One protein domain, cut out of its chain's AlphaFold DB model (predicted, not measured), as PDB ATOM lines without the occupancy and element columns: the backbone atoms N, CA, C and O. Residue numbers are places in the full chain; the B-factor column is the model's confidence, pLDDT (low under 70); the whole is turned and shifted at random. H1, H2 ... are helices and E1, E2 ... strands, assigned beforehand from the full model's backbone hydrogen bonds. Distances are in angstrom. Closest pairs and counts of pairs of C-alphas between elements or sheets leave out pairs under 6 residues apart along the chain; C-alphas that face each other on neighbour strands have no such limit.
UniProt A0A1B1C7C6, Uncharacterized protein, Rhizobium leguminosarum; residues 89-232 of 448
ATOM      1  N   PHE A  89     189.463 201.187 193.882       87.44
ATOM      2  CA  PHE A  89     188.461 200.386 193.182       87.44
ATOM      3  C   PHE A  89     187.348 201.271 192.635       87.44
ATOM      4  O   PHE A  89     186.955 202.253 193.253       87.44
ATOM      5  N   LEU A  90     186.826 200.913 191.461       89.50
ATOM      6  CA  LEU A  90     185.723 201.617 190.810       89.50
ATOM      7  C   LEU A  90     184.425 200.820 190.964       89.50
ATOM      8  O   LEU A  90     184.444 199.585 190.880       89.50
ATOM      9  N   ALA A  91     183.314 201.529 191.150       91.06
ATOM     10  CA  ALA A  91     181.973 200.956 191.128       91.06
ATOM     11  C   ALA A  91     181.397 200.999 189.709       91.06
ATOM     12  O   ALA A  91     181.554 201.999 188.997       91.06
ATOM     13  N   SER A  92     180.759 199.904 189.290       93.94
ATOM     14  CA  SER A  92     180.046 199.886 188.017       93.94
ATOM     15  C   SER A  92     178.812 200.791 188.097       93.94
ATOM     16  O   SER A  92     178.281 201.043 189.179       93.94
ATOM     17  N   ILE A  93     178.329 201.278 186.952       94.75
ATOM     18  CA  ILE A  93     177.090 202.073 186.910       94.75
ATOM     19  C   ILE A  93     175.895 201.253 187.426       94.75
ATOM     20  O   ILE A  93     175.015 201.813 188.071       94.75
ATOM     21  N   ALA A  94     175.871 199.939 187.181       94.56
ATOM     22  CA  ALA A  94     174.804 199.062 187.654       94.56
ATOM     23  C   ALA A  94     174.770 198.983 189.190       94.56
ATOM     24  O   ALA A  94     173.719 199.222 189.785       94.56
ATOM     25  N   ASP A  95     175.925 198.745 189.822       94.25
ATOM     26  CA  ASP A  95     176.039 198.707 191.288       94.25
ATOM     27  C   ASP A  95     175.675 200.067 191.892       94.25
ATOM     28  O   ASP A  95     174.925 200.142 192.863       94.25
ATOM     29  N   ALA A  96     176.144 201.156 191.271       95.31
ATOM     30  CA  ALA A  96     175.851 202.517 191.703       95.31
ATOM     31  C   ALA A  96     174.346 202.822 191.694       95.31
ATOM     32  O   ALA A  96     173.844 203.429 192.635       95.31
ATOM     33  N   LEU A  97     173.616 202.391 190.661       96.12
ATOM     34  CA  LEU A  97     172.166 202.593 190.561       96.12
ATOM     35  C   LEU A  97     171.391 201.777 191.602       96.12
ATOM     36  O   LEU A  97     170.467 202.298 192.229       96.12
ATOM     37  N   ALA A  98     171.771 200.512 191.806       95.50
ATOM     38  CA  ALA A  98     171.151 199.660 192.817       95.50
ATOM     39  C   ALA A  98     171.383 200.222 194.230       95.50
ATOM     40  O   ALA A  98     170.448 200.339 195.029       95.50
ATOM     41  N   ALA A  99     172.619 200.637 194.511       96.12
ATOM     42  CA  ALA A  99     172.995 201.251 195.770       96.12
ATOM     43  C   ALA A  99     172.276 202.591 196.003       96.12
ATOM     44  O   ALA A  99     171.712 202.802 197.078       96.12
ATOM     45  N   GLU A 100     172.228 203.459 194.988       96.62
ATOM     46  CA  GLU A 100     171.544 204.755 195.042       96.62
ATOM     47  C   GLU A 100     170.069 204.574 195.408       96.62
ATOM     48  O   GLU A 100     169.579 205.237 196.321       96.62
ATOM     49  N   SER A 101     169.378 203.656 194.726       96.56
ATOM     50  CA  SER A 101     167.968 203.357 194.983       96.56
ATOM     51  C   SER A 101     167.739 202.952 196.443       96.56
ATOM     52  O   SER A 101     166.927 203.563 197.141       96.56
ATOM     53  N   GLY A 102     168.535 202.001 196.950       95.44
ATOM     54  CA  GLY A 102     168.446 201.570 198.347       95.44
ATOM     55  C   GLY A 102     168.676 202.716 199.340       95.44
ATOM     56  O   GLY A 102     167.945 202.833 200.326       95.44
ATOM     57  N   ARG A 103     169.644 203.599 199.057       95.50
ATOM     58  CA  ARG A 103     169.978 204.725 199.935       95.50
ATOM     59  C   ARG A 103     168.881 205.779 199.930       95.50
ATOM     60  O   ARG A 103     168.538 206.292 200.989       95.50
ATOM     61  N   ARG A 104     168.306 206.095 198.768       95.75
ATOM     62  CA  ARG A 104     167.182 207.039 198.670       95.75
ATOM     63  C   ARG A 104     165.986 206.549 199.472       95.75
ATOM     64  O   ARG A 104     165.484 207.296 200.306       95.75
ATOM     65  N   SER A 105     165.612 205.277 199.322       95.31
ATOM     66  CA  SER A 105     164.547 204.681 200.137       95.31
ATOM     67  C   SER A 105     164.865 204.711 201.634       95.31
ATOM     68  O   SER A 105     163.971 204.906 202.455       95.31
ATOM     69  N   PHE A 106     166.132 204.529 202.021       94.56
ATOM     70  CA  PHE A 106     166.558 204.705 203.408       94.56
ATOM     71  C   PHE A 106     166.365 206.152 203.887       94.56
ATOM     72  O   PHE A 106     165.747 206.351 204.933       94.56
ATOM     73  N   ILE A 107     166.826 207.153 203.130       93.75
ATOM     74  CA  ILE A 107     166.687 208.577 203.474       93.75
ATOM     75  C   ILE A 107     165.210 208.960 203.618       93.75
ATOM     76  O   ILE A 107     164.829 209.542 204.631       93.75
ATOM     77  N   GLU A 108     164.368 208.589 202.654       94.06
ATOM     78  CA  GLU A 108     162.930 208.886 202.670       94.06
ATOM     79  C   GLU A 108     162.247 208.334 203.926       94.06
ATOM     80  O   GLU A 108     161.541 209.064 204.619       94.06
ATOM     81  N   ARG A 109     162.511 207.069 204.284       92.94
ATOM     82  CA  ARG A 109     161.980 206.473 205.523       92.94
ATOM     83  C   ARG A 109     162.524 207.150 206.777       92.94
ATOM     84  O   ARG A 109     161.788 207.341 207.742       92.94
ATOM     85  N   SER A 110     163.800 207.521 206.760       89.50
ATOM     86  CA  SER A 110     164.468 208.172 207.891       89.50
ATOM     87  C   SER A 110     163.843 209.529 208.206       89.50
ATOM     88  O   SER A 110     163.591 209.833 209.366       89.50
ATOM     89  N   LEU A 111     163.509 210.311 207.174       89.50
ATOM     90  CA  LEU A 111     162.850 211.614 207.315       89.50
ATOM     91  C   LEU A 111     161.402 211.521 207.837       89.50
ATOM     92  O   LEU A 111     160.862 212.517 208.318       89.50
ATOM     93  N   LEU A 112     160.780 210.339 207.758       89.25
ATOM     94  CA  LEU A 112     159.442 210.052 208.293       89.25
ATOM     95  C   LEU A 112     159.465 209.438 209.703       89.25
ATOM     96  O   LEU A 112     158.413 209.288 210.322       89.25
ATOM     97  N   THR A 113     160.640 209.046 210.197       84.75
ATOM     98  CA  THR A 113     160.813 208.415 211.515       84.75
ATOM     99  C   THR A 113     160.913 209.483 212.614       84.75
ATOM    100  O   THR A 113     161.023 210.676 212.326       84.75
ATOM    101  N   ASP A 114     160.859 209.075 213.888       84.31
ATOM    102  CA  ASP A 114     161.148 209.963 215.018       84.31
ATOM    103  C   ASP A 114     162.493 210.682 214.813       84.31
ATOM    104  O   ASP A 114     163.562 210.063 214.774       84.31
ATOM    105  N   ARG A 115     162.419 212.011 214.684       85.38
ATOM    106  CA  ARG A 115     163.562 212.884 214.395       85.38
ATOM    107  C   ARG A 115     164.604 212.876 215.507       85.38
ATOM    108  O   ARG A 115     165.754 213.223 215.259       85.38
ATOM    109  N   GLN A 116     164.226 212.489 216.725       87.81
ATOM    110  CA  GLN A 116     165.129 212.464 217.874       87.81
ATOM    111  C   GLN A 116     165.946 211.174 217.976       87.81
ATOM    112  O   GLN A 116     166.566 210.930 219.008       87.81
ATOM    113  N   ILE A 117     165.983 210.344 216.936       87.69
ATOM    114  CA  ILE A 117     166.804 209.133 216.897       87.69
ATOM    115  C   ILE A 117     167.995 209.347 215.954       87.69
ATOM    116  O   ILE A 117     167.846 209.893 214.860       87.69
ATOM    117  N   LYS A 118     169.193 208.905 216.364       86.19
ATOM    118  CA  LYS A 118     170.357 208.836 215.470       86.19
ATOM    119  C   LYS A 118     170.058 207.806 214.391       86.19
ATOM    120  O   LYS A 118     169.872 206.630 214.699       86.19
ATOM    121  N   ILE A 119     170.024 208.248 213.141       86.19
ATOM    122  CA  ILE A 119     169.722 207.400 211.994       86.19
ATOM    123  C   ILE A 119     170.983 207.254 211.152       86.19
ATOM    124  O   ILE A 119     171.600 208.239 210.745       86.19
ATOM    125  N   ARG A 120     171.357 206.002 210.900       88.75
ATOM    126  CA  ARG A 120     172.499 205.624 210.075       88.75
ATOM    127  C   ARG A 120     172.180 204.346 209.322       88.75
ATOM    128  O   ARG A 120     171.545 203.448 209.872       88.75
ATOM    129  N   GLU A 121     172.609 204.268 208.071       91.19
ATOM    130  CA  GLU A 121     172.488 203.031 207.312       91.19
ATOM    131  C   GLU A 121     173.644 202.103 207.680       91.19
ATOM    132  O   GLU A 121     174.807 202.385 207.398       91.19
ATOM    133  N   THR A 122     173.326 200.999 208.345       90.56
ATOM    134  CA  THR A 122     174.337 200.036 208.778       90.56
ATOM    135  C   THR A 122     174.755 199.154 207.598       90.56
ATOM    136  O   THR A 122     173.886 198.515 206.995       90.56
ATOM    137  N   PRO A 123     176.053 199.087 207.245       91.75
ATOM    138  CA  PRO A 123     176.522 198.166 206.221       91.75
ATOM    139  C   PRO A 123     176.288 196.706 206.641       91.75
ATOM    140  O   PRO A 123     176.348 196.389 207.837       91.75
ATOM    141  N   PRO A 124     176.078 195.789 205.676       89.50
ATOM    142  CA  PRO A 124     176.023 194.364 205.979       89.50
ATOM    143  C   PRO A 124     177.312 193.943 206.695       89.50
ATOM    144  O   PRO A 124     178.372 194.513 206.439       89.50
ATOM    145  N   LEU A 125     177.233 192.928 207.561       85.19
ATOM    146  CA  LEU A 125     178.335 192.426 208.407       85.19
ATOM    147  C   LEU A 125     178.649 193.261 209.664       85.19
ATOM    148  O   LEU A 125     179.436 192.804 210.489       85.19
ATOM    149  N   PHE A 126     178.029 194.432 209.842       84.12
ATOM    150  CA  PHE A 126     178.231 195.299 211.015       84.12
ATOM    151  C   PHE A 126     176.928 195.590 211.762       84.12
ATOM    152  O   PHE A 126     176.754 196.655 212.348       84.12
ATOM    153  N   GLU A 127     175.992 194.644 211.729       79.50
ATOM    154  CA  GLU A 127     174.724 194.731 212.449       79.50
ATOM    155  C   GLU A 127     174.995 194.750 213.955       79.50
ATOM    156  O   GLU A 127     175.350 193.740 214.563       79.50
ATOM    157  N   THR A 128     174.882 195.927 214.566       65.31
ATOM    158  CA  THR A 128     175.120 196.085 215.999       65.31
ATOM    159  C   THR A 128     173.799 196.104 216.762       65.31
ATOM    160  O   THR A 128     172.889 196.819 216.345       65.31
ATOM    161  N   PRO A 129     173.696 195.411 217.909       58.12
ATOM    162  CA  PRO A 129     172.472 195.335 218.707       58.12
ATOM    163  C   PRO A 129     172.181 196.594 219.542       58.12
ATOM    164  O   PRO A 129     171.279 196.572 220.377       58.12
ATOM    165  N   GLU A 130     172.943 197.681 219.380       62.88
ATOM    166  CA  GLU A 130     172.693 198.900 220.148       62.88
ATOM    167  C   GLU A 130     171.351 199.526 219.766       62.88
ATOM    168  O   GLU A 130     171.023 199.706 218.593       62.88
ATOM    169  N   GLY A 131     170.574 199.851 220.799       67.75
ATOM    170  CA  GLY A 131     169.320 200.564 220.645       67.75
ATOM    171  C   GLY A 131     169.526 201.978 220.088       67.75
ATOM    172  O   GLY A 131     170.637 202.514 220.097       67.75
ATOM    173  N   PRO A 132     168.445 202.615 219.620       79.81
ATOM    174  CA  PRO A 132     168.511 203.951 219.046       79.81
ATOM    175  C   PRO A 132     169.088 204.965 220.047       79.81
ATOM    176  O   PRO A 132     168.527 205.178 221.126       79.81
ATOM    177  N   ARG A 133     170.189 205.635 219.681       87.19
ATOM    178  CA  ARG A 133     170.697 206.795 220.432       87.19
ATOM    179  C   ARG A 133     169.716 207.951 220.272       87.19
ATOM    180  O   ARG A 133     169.395 208.323 219.145       87.19
ATOM    181  N   ARG A 134     169.300 208.562 221.384       89.50
ATOM    182  CA  ARG A 134     168.528 209.809 221.344       89.50
ATOM    183  C   ARG A 134     169.414 211.008 221.008       89.50
ATOM    184  O   ARG A 134     170.524 211.134 221.528       89.50
ATOM    185  N   LEU A 135     168.901 211.873 220.148       89.31
ATOM    186  CA  LEU A 135     169.506 213.125 219.718       89.31
ATOM    187  C   LEU A 135     168.906 214.294 220.497       89.31
ATOM    188  O   LEU A 135     167.709 214.329 220.780       89.31
ATOM    189  N   SER A 136     169.731 215.296 220.781       89.62
ATOM    190  CA  SER A 136     169.242 216.635 221.095       89.62
ATOM    191  C   SER A 136     168.549 217.259 219.875       89.62
ATOM    192  O   SER A 136     168.788 216.868 218.733       89.62
ATOM    193  N   ASN A 137     167.732 218.296 220.085       88.50
ATOM    194  CA  ASN A 137     167.060 218.993 218.980       88.50
ATOM    195  C   ASN A 137     168.044 219.583 217.950       88.50
ATOM    196  O   ASN A 137     167.713 219.680 216.773       88.50
ATOM    197  N   ALA A 138     169.242 219.995 218.384       89.62
ATOM    198  CA  ALA A 138     170.266 220.513 217.480       89.62
ATOM    199  C   ALA A 138     170.872 219.395 216.619       89.62
ATOM    200  O   ALA A 138     170.945 219.541 215.404       89.62
ATOM    201  N   GLU A 139     171.231 218.260 217.222       91.81
ATOM    202  CA  GLU A 139     171.715 217.094 216.468       91.81
ATOM    203  C   GLU A 139     170.649 216.560 215.502       91.81
ATOM    204  O   GLU A 139     170.969 216.218 214.368       91.81
ATOM    205  N   ALA A 140     169.380 216.529 215.921       91.44
ATOM    206  CA  ALA A 140     168.265 216.098 215.081       91.44
ATOM    207  C   ALA A 140     168.103 216.980 213.828       91.44
ATOM    208  O   ALA A 140     168.022 216.453 212.719       91.44
ATOM    209  N   SER A 141     168.117 218.311 213.990       92.69
ATOM    210  CA  SER A 141     168.052 219.262 212.863       92.69
ATOM    211  C   SER A 141     169.272 219.119 211.945       92.69
ATOM    212  O   SER A 141     169.121 218.988 210.731       92.69
ATOM    213  N   ALA A 142     170.482 219.029 212.504       92.94
ATOM    214  CA  ALA A 142     171.691 218.856 211.704       92.94
ATOM    215  C   ALA A 142     171.704 217.524 210.924       92.94
ATOM    216  O   ALA A 142     172.073 217.505 209.747       92.94
ATOM    217  N   GLN A 143     171.237 216.426 211.531       92.94
ATOM    218  CA  GLN A 143     171.071 215.136 210.857       92.94
ATOM    219  C   GLN A 143     170.060 215.232 209.707       92.94
ATOM    220  O   GLN A 143     170.339 214.750 208.609       92.94
ATOM    221  N   GLU A 144     168.902 215.850 209.942       93.88
ATOM    222  CA  GLU A 144     167.858 216.031 208.931       93.88
ATOM    223  C   GLU A 144     168.375 216.831 207.726       93.88
ATOM    224  O   GLU A 144     168.231 216.389 206.584       93.88
ATOM    225  N   ILE A 145     169.060 217.948 207.974       93.94
ATOM    226  CA  ILE A 145     169.675 218.787 206.936       93.94
ATOM    227  C   ILE A 145     170.728 217.997 206.157       93.94
ATOM    228  O   ILE A 145     170.715 217.985 204.926       93.94
ATOM    229  N   ARG A 146     171.604 217.261 206.851       92.75
ATOM    230  CA  ARG A 146     172.623 216.406 206.223       92.75
ATOM    231  C   ARG A 146     172.007 215.348 205.302       92.75
ATOM    232  O   ARG A 146     172.577 215.057 204.248       92.75
ATOM    233  N   LEU A 147     170.868 214.765 205.680       92.94
ATOM    234  CA  LEU A 147     170.138 213.803 204.847       92.94
ATOM    235  C   LEU A 147     169.490 214.486 203.635       92.94
ATOM    236  O   LEU A 147     169.637 214.002 202.515       92.94
ATOM    237  N   ARG A 148     168.837 215.639 203.823       92.19
ATOM    238  CA  ARG A 148     168.226 216.424 202.730       92.19
ATOM    239  C   ARG A 148     169.245 216.961 201.729       92.19
ATOM    240  O   ARG A 148     168.919 217.149 200.557       92.19
ATOM    241  N   TYR A 149     170.481 217.181 202.173       90.62
ATOM    242  CA  TYR A 149     171.574 217.624 201.317       90.62
ATOM    243  C   TYR A 149     172.057 216.535 200.338       90.62
ATOM    244  O   TYR A 149     172.759 216.829 199.375       90.62
ATOM    245  N   GLN A 150     171.665 215.270 200.522       91.00
ATOM    246  CA  GLN A 150     172.031 214.156 199.639       91.00
ATOM    247  C   GLN A 150     171.040 214.037 198.467       91.00
ATOM    248  O   GLN A 150     170.173 213.164 198.453       91.00
ATOM    249  N   LYS A 151     171.146 214.933 197.476       87.12
ATOM    250  CA  LYS A 151     170.207 215.004 196.335       87.12
ATOM    251  C   LYS A 151     170.708 214.298 195.078       87.12
ATOM    252  O   LYS A 151     169.946 213.581 194.432       87.12
ATOM    253  N   GLU A 152     171.972 214.501 194.723       89.50
ATOM    254  CA  GLU A 152     172.613 213.939 193.525       89.50
ATOM    255  C   GLU A 152     173.116 212.514 193.805       89.50
ATOM    256  O   GLU A 152     173.475 212.206 194.946       89.50
ATOM    257  N   ARG A 153     173.183 211.647 192.784       91.88
ATOM    258  CA  ARG A 153     173.597 210.234 192.934       91.88
ATOM    259  C   ARG A 153     174.896 210.100 193.721       91.88
ATOM    260  O   ARG A 153     174.976 209.345 194.683       91.88
ATOM    261  N   GLU A 154     175.916 210.839 193.316       90.31
ATOM    262  CA  GLU A 154     177.235 210.818 193.931       90.31
ATOM    263  C   GLU A 154     177.188 211.262 195.394       90.31
ATOM    264  O   GLU A 154     177.862 210.661 196.219       90.31
ATOM    265  N   THR A 155     176.340 212.234 195.753       89.69
ATOM    266  CA  THR A 155     176.178 212.669 197.151       89.69
ATOM    267  C   THR A 155     175.419 211.667 198.006       89.69
ATOM    268  O   THR A 155     175.741 211.498 199.178       89.69
ATOM    269  N   VAL A 156     174.442 210.978 197.418       94.00
ATOM    270  CA  VAL A 156     173.686 209.899 198.059       94.00
ATOM    271  C   VAL A 156     174.630 208.749 198.409       94.00
ATOM    272  O   VAL A 156     174.703 208.328 199.564       94.00
ATOM    273  N   LEU A 157     175.419 208.289 197.437       95.12
ATOM    274  CA  LEU A 157     176.402 207.221 197.645       95.12
ATOM    275  C   LEU A 157     177.548 207.657 198.570       95.12
ATOM    276  O   LEU A 157     178.052 206.863 199.361       95.12
ATOM    277  N   PHE A 158     177.933 208.932 198.524       94.25
ATOM    278  CA  PHE A 158     178.918 209.502 199.435       94.25
ATOM    279  C   PHE A 158     178.443 209.495 200.892       94.25
ATOM    280  O   PHE A 158     179.196 209.089 201.773       94.25
ATOM    281  N   GLY A 159     177.180 209.852 201.144       93.00
ATOM    282  CA  GLY A 159     176.579 209.743 202.475       93.00
ATOM    283  C   GLY A 159     176.548 208.303 202.989       93.00
ATOM    284  O   GLY A 159     176.827 208.063 204.160       93.00
ATOM    285  N   ARG A 160     176.298 207.327 202.107       94.69
ATOM    286  CA  ARG A 160     176.401 205.900 202.448       94.69
ATOM    287  C   ARG A 160     177.828 205.483 202.830       94.69
ATOM    288  O   ARG A 160     178.006 204.700 203.761       94.69
ATOM    289  N   ALA A 161     178.844 205.988 202.131       95.00
ATOM    290  CA  ALA A 161     180.238 205.716 202.476       95.00
ATOM    291  C   ALA A 161     180.624 206.295 203.851       95.00
ATOM    292  O   ALA A 161     181.343 205.632 204.597       95.00
ATOM    293  N   GLY A 162     180.105 207.479 204.202       93.31
ATOM    294  CA  GLY A 162     180.255 208.052 205.547       93.31
ATOM    295  C   GLY A 162     179.634 207.168 206.625       93.31
ATOM    296  O   GLY A 162     180.312 206.736 207.553       93.31
ATOM    297  N   ASP A 163     178.383 206.746 206.421       92.50
ATOM    298  CA  ASP A 163     177.696 205.840 207.347       92.50
ATOM    299  C   ASP A 163     178.477 204.525 207.580       92.50
ATOM    300  O   ASP A 163     178.551 204.024 208.710       92.50
ATOM    301  N   ALA A 164     179.121 203.984 206.540       93.50
ATOM    302  CA  ALA A 164     179.979 202.809 206.668       93.50
ATOM    303  C   ALA A 164     181.228 203.073 207.517       93.50
ATOM    304  O   ALA A 164     181.536 202.278 208.406       93.50
ATOM    305  N   LEU A 165     181.936 204.180 207.281       92.50
ATOM    306  CA  LEU A 165     183.132 204.533 208.047       92.50
ATOM    307  C   LEU A 165     182.817 204.876 209.499       92.50
ATOM    308  O   LEU A 165     183.546 204.450 210.395       92.50
ATOM    309  N   GLN A 166     181.710 205.569 209.761       89.62
ATOM    310  CA  GLN A 166     181.268 205.827 211.126       89.62
ATOM    311  C   GLN A 166     180.933 204.516 211.850       89.62
ATOM    312  O   GLN A 166     181.323 204.338 213.003       89.62
ATOM    313  N   THR A 167     180.277 203.570 211.167       89.88
ATOM    314  CA  THR A 167     180.012 202.231 211.721       89.88
ATOM    315  C   THR A 167     181.309 201.479 212.018       89.88
ATOM    316  O   THR A 167     181.442 200.894 213.092       89.88
ATOM    317  N   LEU A 168     182.285 201.522 211.106       89.81
ATOM    318  CA  LEU A 168     183.599 200.904 211.306       89.81
ATOM    319  C   LEU A 168     184.355 201.528 212.483       89.81
ATOM    320  O   LEU A 168     184.927 200.802 213.289       89.81
ATOM    321  N   SER A 169     184.323 202.854 212.616       88.19
ATOM    322  CA  SER A 169     184.973 203.561 213.723       88.19
ATOM    323  C   SER A 169     184.352 203.207 215.072       88.19
ATOM    324  O   SER A 169     185.069 202.976 216.045       88.19
ATOM    325  N   GLU A 170     183.022 203.128 215.143       86.06
ATOM    326  CA  GLU A 170     182.323 202.696 216.358       86.06
ATOM    327  C   GLU A 170     182.620 201.225 216.684       86.06
ATOM    328  O   GLU A 170     182.859 200.892 217.845       86.06
ATOM    329  N   PHE A 171     182.670 200.355 215.672       86.19
ATOM    330  CA  PHE A 171     183.045 198.953 215.843       86.19
ATOM    331  C   PHE A 171     184.470 198.810 216.402       86.19
ATOM    332  O   PHE A 171     184.649 198.147 217.424       86.19
ATOM    333  N   ALA A 172     185.452 199.496 215.808       85.25
ATOM    334  CA  ALA A 172     186.840 199.509 216.273       85.25
ATOM    335  C   ALA A 172     186.953 200.018 217.723       85.25
ATOM    336  O   ALA A 172     187.568 199.370 218.571       85.25
ATOM    337  N   THR A 173     186.258 201.117 218.041       84.12
ATOM    338  CA  THR A 173     186.234 201.692 219.399       84.12
ATOM    339  C   THR A 173     185.719 200.687 220.434       84.12
ATOM    340  O   THR A 173     186.283 200.556 221.521       84.12
ATOM    341  N   ARG A 174     184.671 199.920 220.106       82.38
ATOM    342  CA  ARG A 174     184.137 198.875 221.000       82.38
ATOM    343  C   ARG A 174     185.077 197.685 221.161       82.38
ATOM    344  O   ARG A 174     185.070 197.052 222.213       82.38
ATOM    345  N   SER A 175     185.887 197.385 220.151       82.19
ATOM    346  CA  SER A 175     186.932 196.359 220.228       82.19
ATOM    347  C   SER A 175     188.145 196.789 221.065       82.19
ATOM    348  O   SER A 175     189.090 196.015 221.199       82.19
ATOM    349  N   GLY A 176     188.112 197.984 221.668       78.81
ATOM    350  CA  GLY A 176     189.203 198.531 222.472       78.81
ATOM    351  C   GLY A 176     190.290 199.208 221.638       78.81
ATOM    352  O   GLY A 176     191.333 199.567 222.185       78.81
ATOM    353  N   GLU A 177     190.064 199.390 220.336       78.25
ATOM    354  CA  GLU A 177     190.941 200.178 219.478       78.25
ATOM    355  C   GLU A 177     190.647 201.676 219.645       78.25
ATOM    356  O   GLU A 177     189.572 202.088 220.085       78.25
ATOM    357  N   THR A 178     191.618 202.523 219.309       74.44
ATOM    358  CA  THR A 178     191.402 203.974 219.263       74.44
ATOM    359  C   THR A 178     190.404 204.330 218.163       74.44
ATOM    360  O   THR A 178     190.398 203.694 217.110       74.44
ATOM    361  N   SER A 179     189.596 205.375 218.386       78.50
ATOM    362  CA  SER A 179     188.707 205.934 217.358       78.50
ATOM    363  C   SER A 179     189.469 206.138 216.048       78.50
ATOM    364  O   SER A 179     190.574 206.682 216.056       78.50
ATOM    365  N   LEU A 180     188.886 205.702 214.930       86.94
ATOM    366  CA  LEU A 180     189.553 205.782 213.636       86.94
ATOM    367  C   LEU A 180     189.587 207.236 213.177       86.94
ATOM    368  O   LEU A 180     188.548 207.842 212.924       86.94
ATOM    369  N   GLU A 181     190.786 207.790 213.032       89.56
ATOM    370  CA  GLU A 181     190.956 209.106 212.425       89.56
ATOM    371  C   GLU A 181     190.859 208.995 210.900       89.56
ATOM    372  O   GLU A 181     191.566 208.199 210.267       89.56
ATOM    373  N   TYR A 182     189.990 209.795 210.282       91.69
ATOM    374  CA  TYR A 182     189.900 209.869 208.825       91.69
ATOM    375  C   TYR A 182     189.310 211.188 208.313       91.69
ATOM    376  O   TYR A 182     188.632 211.934 209.022       91.69
ATOM    377  N   SER A 183     189.563 211.463 207.034       91.75
ATOM    378  CA  SER A 183     188.819 212.440 206.244       91.75
ATOM    379  C   SER A 183     188.243 211.772 205.006       91.75
ATOM    380  O   SER A 183     188.931 211.017 204.314       91.75
ATOM    381  N   LEU A 184     186.974 212.075 204.748       93.50
ATOM    382  CA  LEU A 184     186.176 211.539 203.668       93.50
ATOM    383  C   LEU A 184     185.817 212.649 202.685       93.50
ATOM    384  O   LEU A 184     185.125 213.611 203.026       93.50
ATOM    385  N   SER A 185     186.278 212.511 201.447       93.50
ATOM    386  CA  SER A 185     186.014 213.489 200.393       93.50
ATOM    387  C   SER A 185     185.513 212.823 199.118       93.50
ATOM    388  O   SER A 185     185.853 211.683 198.824       93.50
ATOM    389  N   LEU A 186     184.676 213.525 198.363       92.81
ATOM    390  CA  LEU A 186     184.141 213.070 197.089       92.81
ATOM    391  C   LEU A 186     184.875 213.796 195.963       92.81
ATOM    392  O   LEU A 186     184.786 215.021 195.842       92.81
ATOM    393  N   ARG A 187     185.583 213.018 195.143       91.12
ATOM    394  CA  ARG A 187     186.454 213.498 194.070       91.12
ATOM    395  C   ARG A 187     185.941 213.024 192.717       91.12
ATOM    396  O   ARG A 187     185.599 211.854 192.537       91.12
ATOM    397  N   LYS A 188     185.938 213.926 191.738       89.19
ATOM    398  CA  LYS A 188     185.660 213.574 190.342       89.19
ATOM    399  C   LYS A 188     186.911 212.994 189.688       89.19
ATOM    400  O   LYS A 188     188.004 213.546 189.818       89.19
ATOM    401  N   LEU A 189     186.748 211.906 188.946       88.06
ATOM    402  CA  LEU A 189     187.816 211.299 188.165       88.06
ATOM    403  C   LEU A 189     188.223 212.209 187.002       88.06
ATOM    404  O   LEU A 189     187.389 212.722 186.235       88.06
ATOM    405  N   SER A 190     189.534 212.369 186.841       86.31
ATOM    406  CA  SER A 190     190.114 213.000 185.662       86.31
ATOM    407  C   SER A 190     189.845 212.151 184.419       86.31
ATOM    408  O   SER A 190     189.615 210.947 184.508       86.31
ATOM    409  N   PHE A 191     189.889 212.770 183.238       85.94
ATOM    410  CA  PHE A 191     189.587 212.101 181.966       85.94
ATOM    411  C   PHE A 191     190.352 210.776 181.766       85.94
ATOM    412  O   PHE A 191     189.787 209.820 181.248       85.94
ATOM    413  N   TRP A 192     191.603 210.698 182.226       86.44
ATOM    414  CA  TRP A 192     192.467 209.520 182.079       86.44
ATOM    415  C   TRP A 192     192.176 208.396 183.082       86.44
ATOM    416  O   TRP A 192     192.592 207.260 182.870       86.44
ATOM    417  N   GLU A 193     191.492 208.703 184.184       86.75
ATOM    418  CA  GLU A 193     191.095 207.721 185.199       86.75
ATOM    419  C   GLU A 193     189.744 207.071 184.871       86.75
ATOM    420  O   GLU A 193     189.443 205.978 185.360       86.75
ATOM    421  N   ARG A 194     188.930 207.742 184.045       89.31
ATOM    422  CA  ARG A 194     187.581 207.300 183.690       89.31
ATOM    423  C   ARG A 194     187.608 206.006 182.896       89.31
ATOM    424  O   ARG A 194     188.482 205.764 182.063       89.31
ATOM    425  N   ARG A 195     186.601 205.171 183.141       89.00
ATOM    426  CA  ARG A 195     186.405 203.902 182.442       89.00
ATOM    427  C   ARG A 195     184.954 203.774 182.019       89.00
ATOM    428  O   ARG A 195     184.050 204.044 182.803       89.00
ATOM    429  N   GLN A 196     184.735 203.325 180.789       91.88
ATOM    430  CA  GLN A 196     183.390 203.075 180.281       91.88
ATOM    431  C   GLN A 196     182.664 202.054 181.171       91.88
ATOM    432  O   GLN A 196     183.234 201.020 181.514       91.88
ATOM    433  N   GLY A 197     181.415 202.349 181.541       92.19
ATOM    434  CA  GLY A 197     180.600 201.487 182.406       92.19
ATOM    435  C   GLY A 197     180.820 201.673 183.913       92.19
ATOM    436  O   GLY A 197     180.175 200.980 184.699       92.19
ATOM    437  N   TYR A 198     181.679 202.611 184.325       93.88
ATOM    438  CA  TYR A 198     181.952 202.930 185.730       93.88
ATOM    439  C   TYR A 198     181.519 204.354 186.079       93.88
ATOM    440  O   TYR A 198     181.346 205.198 185.200       93.88
ATOM    441  N   LEU A 199     181.333 204.611 187.373       92.94
ATOM    442  CA  LEU A 199     181.034 205.949 187.872       92.94
ATOM    443  C   LEU A 199     182.273 206.860 187.777       92.94
ATOM    444  O   LEU A 199     183.377 206.463 188.149       92.94
ATOM    445  N   ASP A 200     182.069 208.106 187.351       92.38
ATOM    446  CA  ASP A 200     183.114 209.140 187.237       92.38
ATOM    447  C   ASP A 200     183.499 209.778 188.589       92.38
ATOM    448  O   ASP A 200     184.231 210.768 188.625       92.38
ATOM    449  N   TRP A 201     183.002 209.243 189.702       92.56
ATOM    450  CA  TRP A 201     183.196 209.776 191.047       92.56
ATOM    451  C   TRP A 201     183.724 208.697 191.982       92.56
ATOM    452  O   TRP A 201     183.287 207.545 191.931       92.56
ATOM    453  N   VAL A 202     184.643 209.098 192.857       94.69
ATOM    454  CA  VAL A 202     185.237 208.231 193.871       94.69
ATOM    455  C   VAL A 202     185.268 208.923 195.223       94.69
ATOM    456  O   VAL A 202     185.409 210.143 195.328       94.69
ATOM    457  N   VAL A 203     185.155 208.119 196.266       95.62
ATOM    458  CA  VAL A 203     185.335 208.528 197.647       95.62
ATOM    459  C   VAL A 203     186.810 208.396 197.995       95.62
ATOM    460  O   VAL A 203     187.365 207.304 197.976       95.62
ATOM    461  N   THR A 204     187.456 209.512 198.303       94.56
ATOM    462  CA  THR A 204     188.833 209.532 198.789       94.56
ATOM    463  C   THR A 204     188.837 209.500 200.313       94.56
ATOM    464  O   THR A 204     188.260 210.380 200.956       94.56
ATOM    465  N   ILE A 205     189.515 208.500 200.875       95.00
ATOM    466  CA  ILE A 205     189.685 208.286 202.312       95.00
ATOM    467  C   ILE A 205     191.135 208.578 202.671       95.00
ATOM    468  O   ILE A 205     192.051 207.883 202.232       95.00
ATOM    469  N   ALA A 206     191.355 209.602 203.482       92.56
ATOM    470  CA  ALA A 206     192.659 209.908 204.051       92.56
ATOM    471  C   ALA A 206     192.669 209.461 205.516       92.56
ATOM    472  O   ALA A 206     191.915 210.003 206.317       92.56
ATOM    473  N   THR A 207     193.493 208.474 205.869       92.44
ATOM    474  CA  THR A 207     193.532 207.873 207.215       92.44
ATOM    475  C   THR A 207     194.918 207.282 207.510       92.44
ATOM    476  O   THR A 207     195.564 206.790 206.577       92.44
ATOM    477  N   PRO A 208     195.396 207.286 208.770       90.69
ATOM    478  CA  PRO A 208     196.571 206.509 209.154       90.69
ATOM    479  C   PRO A 208     196.254 205.006 209.280       90.69
ATOM    480  O   PRO A 208     197.170 204.190 209.243       90.69
ATOM    481  N   HIS A 209     194.976 204.614 209.356       91.31
ATOM    482  CA  HIS A 209     194.519 203.231 209.564       91.31
ATOM    483  C   HIS A 209     194.124 202.525 208.258       91.31
ATOM    484  O   HIS A 209     193.137 201.790 208.202       91.31
ATOM    485  N   ARG A 210     194.877 202.764 207.177       91.12
ATOM    486  CA  ARG A 210     194.518 202.295 205.830       91.12
ATOM    487  C   ARG A 210     194.252 200.792 205.776       91.12
ATOM    488  O   ARG A 210     193.218 200.395 205.255       91.12
ATOM    489  N   GLU A 211     195.163 199.977 206.301       87.69
ATOM    490  CA  GLU A 211     195.094 198.513 206.178       87.69
ATOM    491  C   GLU A 211     193.817 197.937 206.805       87.69
ATOM    492  O   GLU A 211     193.179 197.058 206.220       87.69
ATOM    493  N   LEU A 212     193.403 198.490 207.949       87.44
ATOM    494  CA  LEU A 212     192.177 198.108 208.643       87.44
ATOM    495  C   LEU A 212     190.937 198.478 207.816       87.44
ATOM    496  O   LEU A 212     190.077 197.637 207.559       87.44
ATOM    497  N   ILE A 213     190.856 199.730 207.358       91.31
ATOM    498  CA  ILE A 213     189.678 200.244 206.645       91.31
ATOM    499  C   ILE A 213     189.546 199.609 205.252       91.31
ATOM    500  O   ILE A 213     188.451 199.216 204.846       91.31
ATOM    501  N   GLU A 214     190.649 199.471 204.518       91.62
ATOM    502  CA  GLU A 214     190.681 198.940 203.150       91.62
ATOM    503  C   GLU A 214     190.118 197.516 203.077       91.62
ATOM    504  O   GLU A 214     189.260 197.233 202.237       91.62
ATOM    505  N   GLY A 215     190.516 196.640 204.007       88.06
ATOM    506  CA  GLY A 215     190.030 195.261 204.058       88.06
ATOM    507  C   GLY A 215     188.514 195.152 204.258       88.06
ATOM    508  O   GLY A 215     187.874 194.285 203.658       88.06
ATOM    509  N   HIS A 216     187.928 196.044 205.060       90.56
ATOM    510  CA  HIS A 216     186.484 196.082 205.285       90.56
ATOM    511  C   HIS A 216     185.727 196.681 204.096       90.56
ATOM    512  O   HIS A 216     184.747 196.089 203.640       90.56
ATOM    513  N   LEU A 217     186.191 197.804 203.539       91.62
ATOM    514  CA  LEU A 217     185.503 198.465 202.424       91.62
ATOM    515  C   LEU A 217     185.526 197.644 201.134       91.62
ATOM    516  O   LEU A 217     184.551 197.666 200.386       91.62
ATOM    517  N   LEU A 218     186.585 196.864 200.891       89.44
ATOM    518  CA  LEU A 218     186.637 195.948 199.748       89.44
ATOM    519  C   LEU A 218     185.499 194.918 199.774       89.44
ATOM    520  O   LEU A 218     184.954 194.588 198.723       89.44
ATOM    521  N   ARG A 219     185.094 194.453 200.964       90.25
ATOM    522  CA  ARG A 219     183.959 193.526 201.133       90.25
ATOM    523  C   ARG A 219     182.604 194.209 200.951       90.25
ATOM    524  O   ARG A 219     181.622 193.537 200.665       90.25
ATOM    525  N   LEU A 220     182.557 195.531 201.107       92.56
ATOM    526  CA  LEU A 220     181.349 196.346 200.978       92.56
ATOM    527  C   LEU A 220     181.207 197.002 199.601       92.56
ATOM    528  O   LEU A 220     180.254 197.745 199.390       92.56
ATOM    529  N   LYS A 221     182.121 196.745 198.658       91.88
ATOM    530  CA  LYS A 221     182.194 197.436 197.362       91.88
ATOM    531  C   LYS A 221     180.848 197.534 196.629       91.88
ATOM    532  O   LYS A 221     180.488 198.613 196.167       91.88
ATOM    533  N   GLU A 222     180.129 196.421 196.509       91.75
ATOM    534  CA  GLU A 222     178.842 196.367 195.799       91.75
ATOM    535  C   GLU A 222     177.755 197.150 196.543       91.75
ATOM    536  O   GLU A 222     176.992 197.895 195.935       91.75
ATOM    537  N   TRP A 223     177.733 197.047 197.874       94.94
ATOM    538  CA  TRP A 223     176.786 197.770 198.720       94.94
ATOM    539  C   TRP A 223     177.048 199.283 198.732       94.94
ATOM    540  O   TRP A 223     176.104 200.075 198.693       94.94
ATOM    541  N   LEU A 224     178.318 199.699 198.746       95.19
ATOM    542  CA  LEU A 224     178.711 201.109 198.680       95.19
ATOM    543  C   LEU A 224     178.256 201.744 197.365       95.19
ATOM    544  O   LEU A 224     177.827 202.894 197.365       95.19
ATOM    545  N   GLY A 225     178.372 201.015 196.249       94.81
ATOM    546  CA  GLY A 225     177.992 201.493 194.917       94.81
ATOM    547  C   GLY A 225     178.822 202.673 194.399       94.81
ATOM    548  O   GLY A 225     178.514 203.226 193.349       94.81
ATOM    549  N   ILE A 226     179.887 203.060 195.100       95.62
ATOM    550  CA  ILE A 226     180.820 204.115 194.703       95.62
ATOM    551  C   ILE A 226     182.255 203.611 194.818       95.62
ATOM    552  O   ILE A 226     182.570 202.773 195.664       95.62
ATOM    553  N   GLY A 227     183.121 204.078 193.919       94.62
ATOM    554  CA  GLY A 227     184.538 203.744 193.991       94.62
ATOM    555  C   GLY A 227     185.196 204.370 195.218       94.62
ATOM    556  O   GLY A 227     184.759 205.422 195.678       94.62
ATOM    557  N   VAL A 228     186.254 203.745 195.726       94.94
ATOM    558  CA  VAL A 228     187.031 204.244 196.867       94.94
ATOM    559  C   VAL A 228     188.498 204.325 196.482       94.94
ATOM    560  O   VAL A 228     189.008 203.441 195.793       94.94
ATOM    561  N   GLU A 229     189.155 205.386 196.934       94.06
ATOM    562  CA  GLU A 229     190.587 205.629 196.827       94.06
ATOM    563  C   GLU A 229     191.157 205.977 198.205       94.06
ATOM    564  O   GLU A 229     190.552 206.740 198.955       94.06
ATOM    565  N   PHE A 230     192.351 205.483 198.527       91.94
ATOM    566  CA  PHE A 230     193.070 205.897 199.731       91.94
ATOM    567  C   PHE A 230     194.084 207.000 199.423       91.94
ATOM    568  O   PHE A 230     195.025 206.804 198.652       91.94
ATOM    569  N   GLY A 231     193.884 208.159 200.048       87.56
ATOM    570  CA  GLY A 231     194.746 209.330 199.939       87.56
ATOM    571  C   GLY A 231     195.807 209.400 201.040       87.56
ATOM    572  O   GLY A 231     195.800 208.638 202.005       87.56
ATOM    573  N   ALA A 232     196.726 210.359 200.913       85.69
ATOM    574  CA  ALA A 232     197.686 210.656 201.972       85.69
ATOM    575  C   ALA A 232     196.979 211.314 203.167       85.69
ATOM    576  O   ALA A 232     196.286 212.317 202.996       85.69
TER     577      ALA A 232
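Overview. This is residues 89 to 232 of the 448 residues of an uncharacterized protein of Rhizobium leguminosarum (UniProt A0A1B1C7C6). What is the main picture? The long helix H3 lies in the middle, over one face of a small three-stranded sheet, and the long helix H1 crosses H3 near its first residues. H2 folds back beside the far part of H1, while H4 lies over E3. What is it built of? The printed part has 144 residues, with five named helices and three named strands in the order H1 H2 H3 E1 E2 H4 H5 E3; the mixed sheet runs E1 E2 E3, and the class is mostly helix. It is compact, with a radius of gyration of the C-alphas of 15.3 A and spans of 46 by 35 by 24 A.

Arrangement. What does H1, residues 93 to 112, touch? With residues 96 to 104 alone it touches H3, residues 153 to 174, about perpendicular at 74 degrees; the closest C-alphas, of Glu 100 and Leu 157, are 6.0 A apart. It only just touches H2, residues 137 to 148, with 3 pairs of C-alphas within 8 A, the closest those of Ile 107 and Leu 147 at 6.4 A, and the two form a hairpin. As the hub, H1 also touches H5, residues 221 to 224, where the C-alphas of Asp 95 and Glu 222 are closest at 5.8 A. How is the sheet paired? E1, residues 183 to 188, and E2, residues 201 to 206, form an antiparallel hairpin, with N 185 and O 204 at 3.0 A; E2 and E3, residues 227 to 231, are parallel, with N 205 and O 229 at 2.8 A. What is on it? H3 is over E2 at a height over the sheet of 8.8 A, and H4, residues 210 to 219, is over E3 at 10.0 A, only just not over E2 with 2 C-alphas there: two layers, helices on one face. E2, H4 H5, E3 is a strand-helix-strand unit, parallel neighbour strands joined through helices, with a right-handed crossover. Every O i to N i+4 pair is within hydrogen-bond range in H1, H2 and H3, in H4 4 of 6 are, and H5 is too short for one.

Along the chain. Where does H1 lie? It begins at C-alpha 93 (177.090, 202.073, 186.910) and spans 28.9 A; H3 spans 32.1 A. Where does the last element end? E3 ends at C-alpha 231 (194.746, 209.330, 199.939).

Size, cuts and confidence. How far does it reach? The two C-alphas farthest apart, of Arg 134 and Trp 192, are 46.0 A apart. Is it unbroken and sure? The printed part has no cut; the links H1 to H2 and E1 to E2 are long, and pLDDT is under 70 at residues 128 to 131.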